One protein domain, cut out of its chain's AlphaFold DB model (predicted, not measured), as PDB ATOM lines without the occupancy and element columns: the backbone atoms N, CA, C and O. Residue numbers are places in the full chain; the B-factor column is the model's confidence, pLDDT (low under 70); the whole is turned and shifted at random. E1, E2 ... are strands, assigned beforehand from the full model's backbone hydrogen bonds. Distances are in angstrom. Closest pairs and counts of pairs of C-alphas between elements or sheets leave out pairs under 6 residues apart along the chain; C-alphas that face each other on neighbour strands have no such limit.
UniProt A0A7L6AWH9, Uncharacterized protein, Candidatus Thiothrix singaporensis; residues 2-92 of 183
ATOM      1  N   TYR A   2     203.282 112.937  67.763       35.12
ATOM      2  CA  TYR A   2     202.263 113.490  66.863       35.12
ATOM      3  C   TYR A   2     200.910 112.889  67.262       35.12
ATOM      4  O   TYR A   2     200.765 111.670  67.174       35.12
ATOM      5  N   GLY A   3     199.981 113.711  67.757       45.62
ATOM      6  CA  GLY A   3     198.615 113.286  68.065       45.62
ATOM      7  C   GLY A   3     197.964 112.666  66.830       45.62
ATOM      8  O   GLY A   3     198.158 113.144  65.706       45.62
ATOM      9  N   GLY A   4     197.286 111.535  67.021       55.62
ATOM     10  CA  GLY A   4     196.486 110.916  65.971       55.62
ATOM     11  C   GLY A   4     195.298 111.808  65.610       55.62
ATOM     12  O   GLY A   4     194.854 112.620  66.417       55.62
ATOM     13  N   ALA A   5     194.781 111.657  64.390       60.75
ATOM     14  CA  ALA A   5     193.442 112.141  64.084       60.75
ATOM     15  C   ALA A   5     192.449 111.122  64.654       60.75
ATOM     16  O   ALA A   5     192.525 109.936  64.319       60.75
ATOM     17  N   HIS A   6     191.552 111.577  65.523       81.00
ATOM     18  CA  HIS A   6     190.431 110.770  65.996       81.00
ATOM     19  C   HIS A   6     189.297 110.915  65.002       81.00
ATOM     20  O   HIS A   6     189.077 112.010  64.492       81.00
ATOM     21  N   LEU A   7     188.624 109.813  64.694       87.06
ATOM     22  CA  LEU A   7     187.627 109.748  63.640       87.06
ATOM     23  C   LEU A   7     186.372 109.079  64.177       87.06
ATOM     24  O   LEU A   7     186.454 107.982  64.724       87.06
ATOM     25  N   GLN A   8     185.226 109.712  63.951       92.81
ATOM     26  CA  GLN A   8     183.920 109.164  64.280       92.81
ATOM     27  C   GLN A   8     183.023 109.175  63.044       92.81
ATOM     28  O   GLN A   8     182.794 110.217  62.432       92.81
ATOM     29  N   LEU A   9     182.505 108.001  62.681       92.19
ATOM     30  CA  LEU A   9     181.489 107.865  61.640       92.19
ATOM     31  C   LEU A   9     180.113 108.190  62.232       92.19
ATOM     32  O   LEU A   9     179.744 107.670  63.285       92.19
ATOM     33  N   VAL A  10     179.344 109.001  61.513       92.00
ATOM     34  CA  VAL A  10     177.940 109.303  61.799       92.00
ATOM     35  C   VAL A  10     177.125 108.820  60.606       92.00
ATOM     36  O   VAL A  10     176.907 109.533  59.628       92.00
ATOM     37  N   SER A  11     176.714 107.552  60.659       82.00
ATOM     38  CA  SER A  11     176.105 106.861  59.515       82.00
ATOM     39  C   SER A  11     174.742 107.416  59.106       82.00
ATOM     40  O   SER A  11     174.314 107.179  57.985       82.00
ATOM     41  N   SER A  12     174.045 108.133  59.990       89.44
ATOM     42  CA  SER A  12     172.776 108.788  59.654       89.44
ATOM     43  C   SER A  12     172.939 109.964  58.684       89.44
ATOM     44  O   SER A  12     171.946 110.365  58.082       89.44
ATOM     45  N   LEU A  13     174.163 110.481  58.518       89.81
ATOM     46  CA  LEU A  13     174.485 111.642  57.682       89.81
ATOM     47  C   LEU A  13     175.457 111.315  56.533       89.81
ATOM     48  O   LEU A  13     175.901 112.220  55.837       89.81
ATOM     49  N   ASP A  14     175.855 110.047  56.356       93.50
ATOM     50  CA  ASP A  14     176.990 109.682  55.489       93.50
ATOM     51  C   ASP A  14     178.221 110.578  55.750       93.50
ATOM     52  O   ASP A  14     178.912 111.026  54.829       93.50
ATOM     53  N   ALA A  15     178.484 110.849  57.034       94.94
ATOM     54  CA  ALA A  15     179.465 111.823  57.486       94.94
ATOM     55  C   ALA A  15     180.538 111.192  58.370       94.94
ATOM     56  O   ALA A  15     180.282 110.289  59.171       94.94
ATOM     57  N   VAL A  16     181.747 111.726  58.269       95.12
ATOM     58  CA  VAL A  16     182.851 111.445  59.175       95.12
ATOM     59  C   VAL A  16     183.300 112.739  59.834       95.12
ATOM     60  O   VAL A  16     183.630 113.705  59.149       95.12
ATOM     61  N   TYR A  17     183.375 112.720  61.161       95.00
ATOM     62  CA  TYR A  17     183.934 113.809  61.946       95.00
ATOM     63  C   TYR A  17     185.331 113.458  62.427       95.00
ATOM     64  O   TYR A  17     185.589 112.315  62.814       95.00
ATOM     65  N   THR A  18     186.231 114.436  62.416       92.44
ATOM     66  CA  THR A  18     187.591 114.253  62.924       92.44
ATOM     67  C   THR A  18     188.022 115.374  63.847       92.44
ATOM     68  O   THR A  18     187.679 116.523  63.593       92.44
ATOM     69  N   LEU A  19     188.854 115.056  64.838       89.44
ATOM     70  CA  LEU A  19     189.587 116.055  65.621       89.44
ATOM     71  C   LEU A  19     190.960 116.319  64.997       89.44
ATOM     72  O   LEU A  19     191.743 115.379  64.809       89.44
ATOM     73  N   ASP A  20     191.257 117.584  64.702       82.31
ATOM     74  CA  ASP A  20     192.611 118.033  64.390       82.31
ATOM     75  C   ASP A  20     193.328 118.478  65.669       82.31
ATOM     76  O   ASP A  20     193.086 119.557  66.202       82.31
ATOM     77  N   THR A  21     194.240 117.629  66.139       74.75
ATOM     78  CA  THR A  21     195.070 117.853  67.334       74.75
ATOM     79  C   THR A  21     196.448 118.437  66.999       74.75
ATOM     80  O   THR A  21     197.315 118.567  67.868       74.75
ATOM     81  N   LYS A  22     196.717 118.742  65.720       68.44
ATOM     82  CA  LYS A  22     198.017 119.279  65.272       68.44
ATOM     83  C   LYS A  22     198.087 120.795  65.349       68.44
ATOM     84  O   LYS A  22     199.194 121.340  65.348       68.44
ATOM     85  N   HIS A  23     196.937 121.449  65.407       68.06
ATOM     86  CA  HIS A  23     196.822 122.882  65.583       68.06
ATOM     87  C   HIS A  23     196.274 123.167  66.979       68.06
ATOM     88  O   HIS A  23     195.517 122.383  67.540       68.06
ATOM     89  N   SER A  24     196.763 124.254  67.567       72.81
ATOM     90  CA  SER A  24     196.231 124.797  68.808       72.81
ATOM     91  C   SER A  24     195.650 126.165  68.461       72.81
ATOM     92  O   SER A  24     196.401 126.999  67.934       72.81
ATOM     93  N   PRO A  25     194.355 126.401  68.709       80.06
ATOM     94  CA  PRO A  25     193.382 125.487  69.329       80.06
ATOM     95  C   PRO A  25     193.031 124.262  68.459       80.06
ATOM     96  O   PRO A  25     193.216 124.296  67.246       80.06
ATOM     97  N   GLU A  26     192.584 123.178  69.105       86.00
ATOM     98  CA  GLU A  26     192.085 121.973  68.422       86.00
ATOM     99  C   GLU A  26     190.755 122.263  67.724       86.00
ATOM    100  O   GLU A  26     190.001 123.125  68.176       86.00
ATOM    101  N   ASP A  27     190.445 121.510  66.666       88.75
ATOM    102  CA  ASP A  27     189.253 121.766  65.855       88.75
ATOM    103  C   ASP A  27     188.536 120.482  65.401       88.75
ATOM    104  O   ASP A  27     189.156 119.432  65.194       88.75
ATOM    105  N   LEU A  28     187.215 120.569  65.222       92.62
ATOM    106  CA  LEU A  28     186.384 119.512  64.649       92.62
ATOM    107  C   LEU A  28     186.206 119.753  63.152       92.62
ATOM    108  O   LEU A  28     185.853 120.838  62.718       92.62
ATOM    109  N   ASN A  29     186.383 118.707  62.356       93.75
ATOM    110  CA  ASN A  29     186.188 118.750  60.911       93.75
ATOM    111  C   ASN A  29     185.105 117.763  60.489       93.75
ATOM    112  O   ASN A  29     185.064 116.649  61.008       93.75
ATOM    113  N   HIS A  30     184.309 118.135  59.494       95.38
ATOM    114  CA  HIS A  30     183.289 117.302  58.867       95.38
ATOM    115  C   HIS A  30     183.698 116.958  57.427       95.38
ATOM    116  O   HIS A  30     183.992 117.828  56.603       95.38
ATOM    117  N   TYR A  31     183.688 115.664  57.119       95.94
ATOM    118  CA  TYR A  31     183.865 115.098  55.789       95.94
ATOM    119  C   TYR A  31     182.613 114.340  55.343       95.94
ATOM    120  O   TYR A  31     182.111 113.477  56.059       95.94
ATOM    121  N   ASP A  32     182.165 114.607  54.123       94.88
ATOM    122  CA  ASP A  32     181.141 113.831  53.432       94.88
ATOM    123  C   ASP A  32     181.776 112.564  52.845       94.88
ATOM    124  O   ASP A  32     182.722 112.639  52.050       94.88
ATOM    125  N   VAL A  33     181.263 111.402  53.249       95.25
ATOM    126  CA  VAL A  33     181.712 110.081  52.787       95.25
ATOM    127  C   VAL A  33     180.699 109.384  51.874       95.25
ATOM    128  O   VAL A  33     180.912 108.230  51.502       95.25
ATOM    129  N   SER A  34     179.643 110.077  51.435       93.94
ATOM    130  CA  SER A  34     178.695 109.574  50.425       93.94
ATOM    131  C   SER A  34     179.322 109.455  49.027       93.94
ATOM    132  O   SER A  34     178.790 108.790  48.135       93.94
ATOM    133  N   THR A  35     180.481 110.089  48.823       92.19
ATOM    134  CA  THR A  35     181.240 110.076  47.568       92.19
ATOM    135  C   THR A  35     182.635 109.480  47.754       92.19
ATOM    136  O   THR A  35     183.149 109.337  48.862       92.19
ATOM    137  N   THR A  36     183.265 109.074  46.648       93.69
ATOM    138  CA  THR A  36     184.639 108.554  46.647       93.69
ATOM    139  C   THR A  36     185.489 109.353  45.653       93.69
ATOM    140  O   THR A  36     185.191 109.315  44.456       93.69
ATOM    141  N   PRO A  37     186.557 110.044  46.103       94.31
ATOM    142  CA  PRO A  37     187.044 110.121  47.488       94.31
ATOM    143  C   PRO A  37     186.133 110.970  48.404       94.31
ATOM    144  O   PRO A  37     185.406 111.811  47.878       94.31
ATOM    145  N   PRO A  38     186.201 110.787  49.741       94.81
ATOM    146  CA  PRO A  38     185.540 111.673  50.699       94.81
ATOM    147  C   PRO A  38     185.885 113.146  50.484       94.81
ATOM    148  O   PRO A  38     187.015 113.478  50.108       94.81
ATOM    149  N   VAL A  39     184.930 114.031  50.765       95.81
ATOM    150  CA  VAL A  39     185.049 115.473  50.518       95.81
ATOM    151  C   VAL A  39     184.949 116.232  51.836       95.81
ATOM    152  O   VAL A  39     183.968 116.094  52.560       95.81
ATOM    153  N   TRP A  40     185.950 117.059  52.146       94.75
ATOM    154  CA  TRP A  40     185.872 117.990  53.276       94.75
ATOM    155  C   TRP A  40     184.731 118.992  53.062       94.75
ATOM    156  O   TRP A  40     184.593 119.548  51.968       94.75
ATOM    157  N   ARG A  41     183.912 119.210  54.093       94.88
ATOM    158  CA  ARG A  41     182.750 120.105  54.049       94.88
ATOM    159  C   ARG A  41     183.020 121.410  54.785       94.88
ATOM    160  O   ARG A  41     182.908 122.476  54.181       94.88
ATOM    161  N   ASN A  42     183.342 121.308  56.069       95.06
ATOM    162  CA  ASN A  42     183.553 122.440  56.960       95.06
ATOM    163  C   ASN A  42     184.276 122.005  58.238       95.06
ATOM    164  O   ASN A  42     184.341 120.818  58.562       95.06
ATOM    165  N   ASP A  43     184.777 122.994  58.959       93.69
ATOM    166  CA  ASP A  43     185.288 122.929  60.321       93.69
ATOM    167  C   ASP A  43     184.264 123.484  61.324       93.69
ATOM    168  O   ASP A  43     183.155 123.912  60.952       93.69
ATOM    169  N   SER A  44     184.589 123.383  62.612       93.69
ATOM    170  CA  SER A  44     183.758 123.924  63.671       93.69
ATOM    171  C   SER A  44     183.801 125.454  63.634       93.69
ATOM    172  O   SER A  44     184.790 126.054  63.225       93.69
ATOM    173  N   PRO A  45     182.733 126.144  64.058       94.38
ATOM    174  CA  PRO A  45     182.703 127.605  64.073       94.38
ATOM    175  C   PRO A  45     183.451 128.203  65.281       94.38
ATOM    176  O   PRO A  45     183.143 129.335  65.666       94.38
ATOM    177  N   TYR A  46     184.322 127.426  65.926       92.81
ATOM    178  CA  TYR A  46     184.952 127.724  67.206       92.81
ATOM    179  C   TYR A  46     186.473 127.643  67.072       92.81
ATOM    180  O   TYR A  46     187.002 126.710  66.484       92.81
ATOM    181  N   ASP A  47     187.161 128.595  67.688       87.44
ATOM    182  CA  ASP A  47     188.612 128.726  67.729       87.44
ATOM    183  C   ASP A  47     189.108 128.456  69.165       87.44
ATOM    184  O   ASP A  47     189.800 129.270  69.787       87.44
ATOM    185  N   GLY A  48     188.738 127.296  69.720       87.12
ATOM    186  CA  GLY A  48     189.193 126.844  71.043       87.12
ATOM    187  C   GLY A  48     188.381 127.338  72.238       87.12
ATOM    188  O   GLY A  48     188.866 127.278  73.367       87.12
ATOM    189  N   GLU A  49     187.152 127.816  72.034       91.25
ATOM    190  CA  GLU A  49     186.261 128.194  73.139       91.25
ATOM    191  C   GLU A  49     185.795 127.000  73.983       91.25
ATOM    192  O   GLU A  49     185.342 127.190  75.113       91.25
ATOM    193  N   TYR A  50     185.889 125.785  73.441       91.38
ATOM    194  CA  TYR A  50     185.435 124.563  74.091       91.38
ATOM    195  C   TYR A  50     186.541 123.521  74.150       91.38
ATOM    196  O   TYR A  50     187.273 123.317  73.186       91.38
ATOM    197  N   GLU A  51     186.610 122.823  75.281       88.06
ATOM    198  CA  GLU A  51     187.554 121.732  75.486       88.06
ATOM    199  C   GLU A  51     187.153 120.516  74.637       88.06
ATOM    200  O   GLU A  51     186.017 120.016  74.718       88.06
ATOM    201  N   LEU A  52     188.088 120.041  73.811       89.38
ATOM    202  CA  LEU A  52     187.908 118.884  72.929       89.38
ATOM    203  C   LEU A  52     188.648 117.638  73.448       89.38
ATOM    204  O   LEU A  52     188.345 116.522  73.016       89.38
ATOM    205  N   GLY A  53     189.506 117.793  74.460       84.81
ATOM    206  CA  GLY A  53     190.217 116.711  75.142       84.81
ATOM    207  C   GLY A  53     191.732 116.773  74.987       84.81
ATOM    208  O   GLY A  53     192.434 115.931  75.559       84.81
ATOM    209  N   GLY A  54     192.268 117.735  74.235       78.94
ATOM    210  CA  GLY A  54     193.700 117.925  74.109       78.94
ATOM    211  C   GLY A  54     194.389 116.680  73.541       78.94
ATOM    212  O   GLY A  54     193.895 115.941  72.683       78.94
ATOM    213  N   THR A  55     195.519 116.331  74.153       71.00
ATOM    214  CA  THR A  55     196.267 115.110  73.816       71.00
ATOM    215  C   THR A  55     195.522 113.802  74.109       71.00
ATOM    216  O   THR A  55     196.004 112.748  73.701       71.00
ATOM    217  N   GLN A  56     194.388 113.859  74.817       74.12
ATOM    218  CA  GLN A  56     193.518 112.722  75.143       74.12
ATOM    219  C   GLN A  56     192.244 112.713  74.285       74.12
ATOM    220  O   GLN A  56     191.225 112.150  74.674       74.12
ATOM    221  N   SER A  57     192.307 113.352  73.116       77.69
ATOM    222  CA  SER A  57     191.212 113.477  72.163       77.69
ATOM    223  C   SER A  57     190.523 112.148  71.856       77.69
ATOM    224  O   SER A  57     191.156 111.123  71.626       77.69
ATOM    225  N   ASN A  58     189.197 112.170  71.813       90.50
ATOM    226  CA  ASN A  58     188.370 111.119  71.238       90.50
ATOM    227  C   ASN A  58     186.986 111.701  70.929       90.50
ATOM    228  O   ASN A  58     186.631 112.773  71.428       90.50
ATOM    229  N   LEU A  59     186.225 110.999  70.095       92.81
ATOM    230  CA  LEU A  59     184.881 111.387  69.691       92.81
ATOM    231  C   LEU A  59     183.935 110.207  69.837       92.81
ATOM    232  O   LEU A  59     184.241 109.105  69.389       92.81
ATOM    233  N   TRP A  60     182.758 110.466  70.393       95.75
ATOM    234  CA  TRP A  60     181.685 109.483  70.483       95.75
ATOM    235  C   TRP A  60     180.397 110.090  69.949       95.75
ATOM    236  O   TRP A  60     179.962 111.140  70.415       95.75
ATOM    237  N   ALA A  61     179.784 109.443  68.961       96.75
ATOM    238  CA  ALA A  61     178.477 109.856  68.463       96.75
ATOM    239  C   ALA A  61     177.357 109.257  69.320       96.75
ATOM    240  O   ALA A  61     177.482 108.142  69.827       96.75
ATOM    241  N   THR A  62     176.236 109.964  69.436       97.19
ATOM    242  CA  THR A  62     174.992 109.343  69.902       97.19
ATOM    243  C   THR A  62     174.505 108.307  68.889       97.19
ATOM    244  O   THR A  62     174.780 108.416  67.698       97.19
ATOM    245  N   GLU A  63     173.761 107.296  69.342       95.94
ATOM    246  CA  GLU A  63     173.259 106.212  68.471       95.94
ATOM    247  C   GLU A  63     172.351 106.711  67.336       95.94
ATOM    248  O   GLU A  63     172.325 106.130  66.254       95.94
ATOM    249  N   ASP A  64     171.619 107.804  67.567       94.94
ATOM    250  CA  ASP A  64     170.818 108.486  66.542       94.94
ATOM    251  C   ASP A  64     171.654 109.401  65.629       94.94
ATOM    252  O   ASP A  64     171.150 109.955  64.650       94.94
ATOM    253  N   GLY A  65     172.940 109.551  65.943       96.25
ATOM    254  CA  GLY A  65     173.898 110.362  65.221       96.25
ATOM    255  C   GLY A  65     173.635 111.857  65.299       96.25
ATOM    256  O   GLY A  65     174.216 112.559  64.486       96.25
ATOM    257  N   MET A  66     172.780 112.343  66.210       96.88
ATOM    258  CA  MET A  66     172.434 113.771  66.337       96.88
ATOM    259  C   MET A  66     173.477 114.606  67.086       96.88
ATOM    260  O   MET A  66     173.464 115.838  66.990       96.88
ATOM    261  N   TYR A  67     174.346 113.962  67.865       97.69
ATOM    262  CA  TYR A  67     175.354 114.651  68.655       97.69
ATOM    263  C   TYR A  67     176.697 113.921  68.662       97.69
ATOM    264  O   TYR A  67     176.765 112.702  68.499       97.69
ATOM    265  N   LEU A  68     177.756 114.687  68.918       97.19
ATOM    266  CA  LEU A  68     179.120 114.228  69.166       97.19
ATOM    267  C   LEU A  68     179.561 114.693  70.547       97.19
ATOM    268  O   LEU A  68     179.503 115.886  70.841       97.19
ATOM    269  N   LEU A  69     180.022 113.763  71.373       96.94
ATOM    270  CA  LEU A  69     180.679 114.030  72.644       96.94
ATOM    271  C   LEU A  69     182.196 113.965  72.451       96.94
ATOM    272  O   LEU A  69     182.704 113.009  71.863       96.94
ATOM    273  N   THR A  70     182.910 114.967  72.955       95.19
ATOM    274  CA  THR A  70     184.378 115.020  72.939       95.19
ATOM    275  C   THR A  70     184.979 114.459  74.224       95.19
ATOM    276  O   THR A  70     184.312 114.392  75.260       95.19
ATOM    277  N   ALA A  71     186.266 114.107  74.190       94.25
ATOM    278  CA  ALA A  71     187.016 113.726  75.391       94.25
ATOM    279  C   ALA A  71     187.086 114.845  76.443       94.25
ATOM    280  O   ALA A  71     187.158 114.566  77.637       94.25
ATOM    281  N   GLY A  72     186.958 116.101  76.011       93.00
ATOM    282  CA  GLY A  72     186.782 117.262  76.886       93.00
ATOM    283  C   GLY A  72     185.410 117.374  77.561       93.00
ATOM    284  O   GLY A  72     185.166 118.320  78.304       93.00
ATOM    285  N   GLY A  73     184.483 116.448  77.294       95.12
ATOM    286  CA  GLY A  73     183.143 116.464  77.878       95.12
ATOM    287  C   GLY A  73     182.197 117.484  77.238       95.12
ATOM    288  O   GLY A  73     181.196 117.864  77.851       95.12
ATOM    289  N   THR A  74     182.485 117.939  76.016       95.75
ATOM    290  CA  THR A  74     181.628 118.882  75.285       95.75
ATOM    291  C   THR A  74     180.783 118.154  74.243       95.75
ATOM    292  O   THR A  74     181.286 117.332  73.481       95.75
ATOM    293  N   LEU A  75     179.487 118.466  74.207       97.25
ATOM    294  CA  LEU A  75     178.515 117.939  73.258       97.25
ATOM    295  C   LEU A  75     178.252 118.948  72.139       97.25
ATOM    296  O   LEU A  75     177.798 120.071  72.391       97.25
ATOM    297  N   PHE A  76     178.457 118.513  70.904       97.75
ATOM    298  CA  PHE A  76     178.157 119.262  69.690       97.75
ATOM    299  C   PHE A  76     177.014 118.601  68.932       97.75
ATOM    300  O   PHE A  76     176.896 117.380  68.916       97.75
ATOM    301  N   GLN A  77     176.164 119.405  68.302       97.56
ATOM    302  CA  GLN A  77     175.174 118.917  67.347       97.56
ATOM    303  C   GLN A  77     175.857 118.529  66.035       97.56
ATOM    304  O   GLN A  77     176.759 119.231  65.587       97.56
ATOM    305  N   THR A  78     175.384 117.464  65.401       97.50
ATOM    306  CA  THR A  78     175.711 117.114  64.015       97.50
ATOM    307  C   THR A  78     174.582 117.557  63.087       97.50
ATOM    308  O   THR A  78     173.400 117.548  63.457       97.50
ATOM    309  N   ALA A  79     174.922 117.975  61.872       96.44
ATOM    310  CA  ALA A  79     173.939 118.265  60.835       96.44
ATOM    311  C   ALA A  79     174.576 118.289  59.440       96.44
ATOM    312  O   ALA A  79     175.733 118.663  59.280       96.44
ATOM    313  N   ASP A  80     173.774 118.038  58.403       92.44
ATOM    314  CA  ASP A  80     174.204 118.243  57.009       92.44
ATOM    315  C   ASP A  80     174.355 119.730  56.650       92.44
ATOM    316  O   ASP A  80     175.121 120.119  55.766       92.44
ATOM    317  N   GLN A  81     173.574 120.593  57.306       94.25
ATOM    318  CA  GLN A  81     173.624 122.028  57.066       94.25
ATOM    319  C   GLN A  81     174.742 122.650  57.906       94.25
ATOM    320  O   GLN A  81     174.573 122.815  59.112       94.25
ATOM    321  N   GLN A  82     175.803 123.137  57.253       93.38
ATOM    322  CA  GLN A  82     176.959 123.803  57.886       93.38
ATOM    323  C   GLN A  82     176.582 124.818  58.983       93.38
ATOM    324  O   GLN A  82     177.230 124.906  60.016       93.38
ATOM    325  N   GLY A  83     175.516 125.605  58.787       94.88
ATOM    326  CA  GLY A  83     175.088 126.601  59.774       94.88
ATOM    327  C   GLY A  83     174.585 126.020  61.104       94.88
ATOM    328  O   GLY A  83     174.630 126.730  62.109       94.88
ATOM    329  N   ALA A  84     174.116 124.772  61.109       96.12
ATOM    330  CA  ALA A  84     173.605 124.040  62.271       96.12
ATOM    331  C   ALA A  84     174.561 122.933  62.749       96.12
ATOM    332  O   ALA A  84     174.402 122.429  63.859       96.12
ATOM    333  N   ASP A  85     175.536 122.573  61.920       97.81
ATOM    334  CA  ASP A  85     176.531 121.556  62.213       97.81
ATOM    335  C   ASP A  85     177.570 122.049  63.226       97.81
ATOM    336  O   ASP A  85     177.851 123.247  63.324       97.81
ATOM    337  N   MET A  86     178.106 121.113  64.007       96.81
ATOM    338  CA  MET A  86     179.100 121.329  65.063       96.81
ATOM    339  C   MET A  86     178.753 122.479  66.014       96.81
ATOM    340  O   MET A  86     179.626 123.179  66.521       96.81
ATOM    341  N   ARG A  87     177.461 122.699  66.286       97.56
ATOM    342  CA  ARG A  87     177.017 123.727  67.235       97.56
ATOM    343  C   ARG A  87     177.088 123.204  68.653       97.56
ATOM    344  O   ARG A  87     176.479 122.177  68.959       97.56
ATOM    345  N   TYR A  88     177.770 123.953  69.517       97.44
ATOM    346  CA  TYR A  88     177.823 123.676  70.945       97.44
ATOM    347  C   TYR A  88     176.412 123.525  71.513       97.44
ATOM    348  O   TYR A  88     175.546 124.381  71.312       97.44
ATOM    349  N   GLN A  89     176.210 122.446  72.259       97.50
ATOM    350  CA  GLN A  89     174.973 122.190  72.978       97.50
ATOM    351  C   GLN A  89     175.203 122.349  74.471       97.50
ATOM    352  O   GLN A  89     174.575 123.200  75.106       97.50
ATOM    353  N   ARG A  90     176.080 121.527  75.046       96.75
ATOM    354  CA  ARG A  90     176.316 121.433  76.490       96.75
ATOM    355  C   ARG A  90     177.733 120.952  76.765       96.75
ATOM    356  O   ARG A  90     178.330 120.288  75.931       96.75
ATOM    357  N   THR A  91     178.209 121.223  77.968       96.12
ATOM    358  CA  THR A  91     179.357 120.549  78.580       96.12
ATOM    359  C   THR A  91     178.843 119.751  79.778       96.12
ATOM    360  O   THR A  91     177.793 120.104  80.330       96.12
ATOM    361  N   LEU A  92     179.537 118.674  80.161       96.50
ATOM    362  CA  LEU A  92     179.214 117.905  81.369       96.50
ATOM    363  C   LEU A  92     178.987 118.845  82.559       96.50
ATOM    364  O   LEU A  92     179.772 119.764  82.798       96.50
TER     365      LEU A  92
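What this domain is: This is residues 2 to 92 of the 183 residues of an uncharacterized protein of Candidatus Thiothrix singaporensis (UniProt A0A7L6AWH9). Two twisted sheets of four strands each, E1 to E4 and E5 to E8, stand face to face as a sandwich that is close along the edges E1 and E5 and opens like a wedge toward E4 and E8. Each sheet is a simple zigzag of hairpins, and one long link, residues 44 to 58, takes the chain from the first sheet to the second. The printed part has 91 residues, with eight named strands, E1 to E8 in that order, and no named helix; the class is all strand, though under half of the residues, 38 of 91, are in named elements. Both sheets are antiparallel, in the orders E1 - E2 - E3 - E4 and E5 - E6 - E7 - E8. The whole is compact and rounded, with a radius of gyration of the C-alphas of 12.0 A and spans of 30 by 28 by 22 A.

Where its parts are: In the first sheet, E1 is residues 6 to 10, 13.3 A long, and its C-alpha 6 is at (190.431, 110.770, 65.996). E2, residues 15 to 20, is 16.1 A long, E3, residues 27 to 32, is 16.8 A, and E4, residues 39 to 43, is 12.3 A. In the second sheet, E5 is residues 59 to 61, 6.7 A long, E6 is residues 67 to 70, 10.0 A, and E7 is residues 74 to 77, 10.2 A. E8, residues 87 to 91, is 12.0 A long and ends with C-alpha 91 at (179.357, 120.549, 78.580).

How they stand to each other: E1 to E4 form a meander, each strand the antiparallel neighbour of the one before, in a strongly twisted sheet with edge strands E1 and E4. N 8 and O 17 are 2.9 A apart in the hairpin E1 and E2, N 18 and O 29 are 2.9 A apart in E2 and E3, and N 30 and O 42 are 2.8 A apart in E3 and E4. E5 to E8 form a second meander, with N 60 and O 69 at 2.9 A, N 68 and O 76 at 2.8 A, and N 77 and O 87 at 2.9 A across its three hairpins. In the sandwich, two sheets face to face, the best planes are 24 degrees apart and the strands of the one stand at 30 degrees to those of the other. The closest C-alphas of E1 and E5 are those of Gln 8 and Leu 59, 5.9 A apart. E4 and E8 are apart.

The domain as a whole: The two C-alphas farthest apart are those of Thr 36 and Leu 92, 36.4 A. The printed part has no cut. The link from E4 to E5, 15 residues, is long. The mean pLDDT of the printed part is 89.6; residues 2 to 5 and 22 to 23 are under 70.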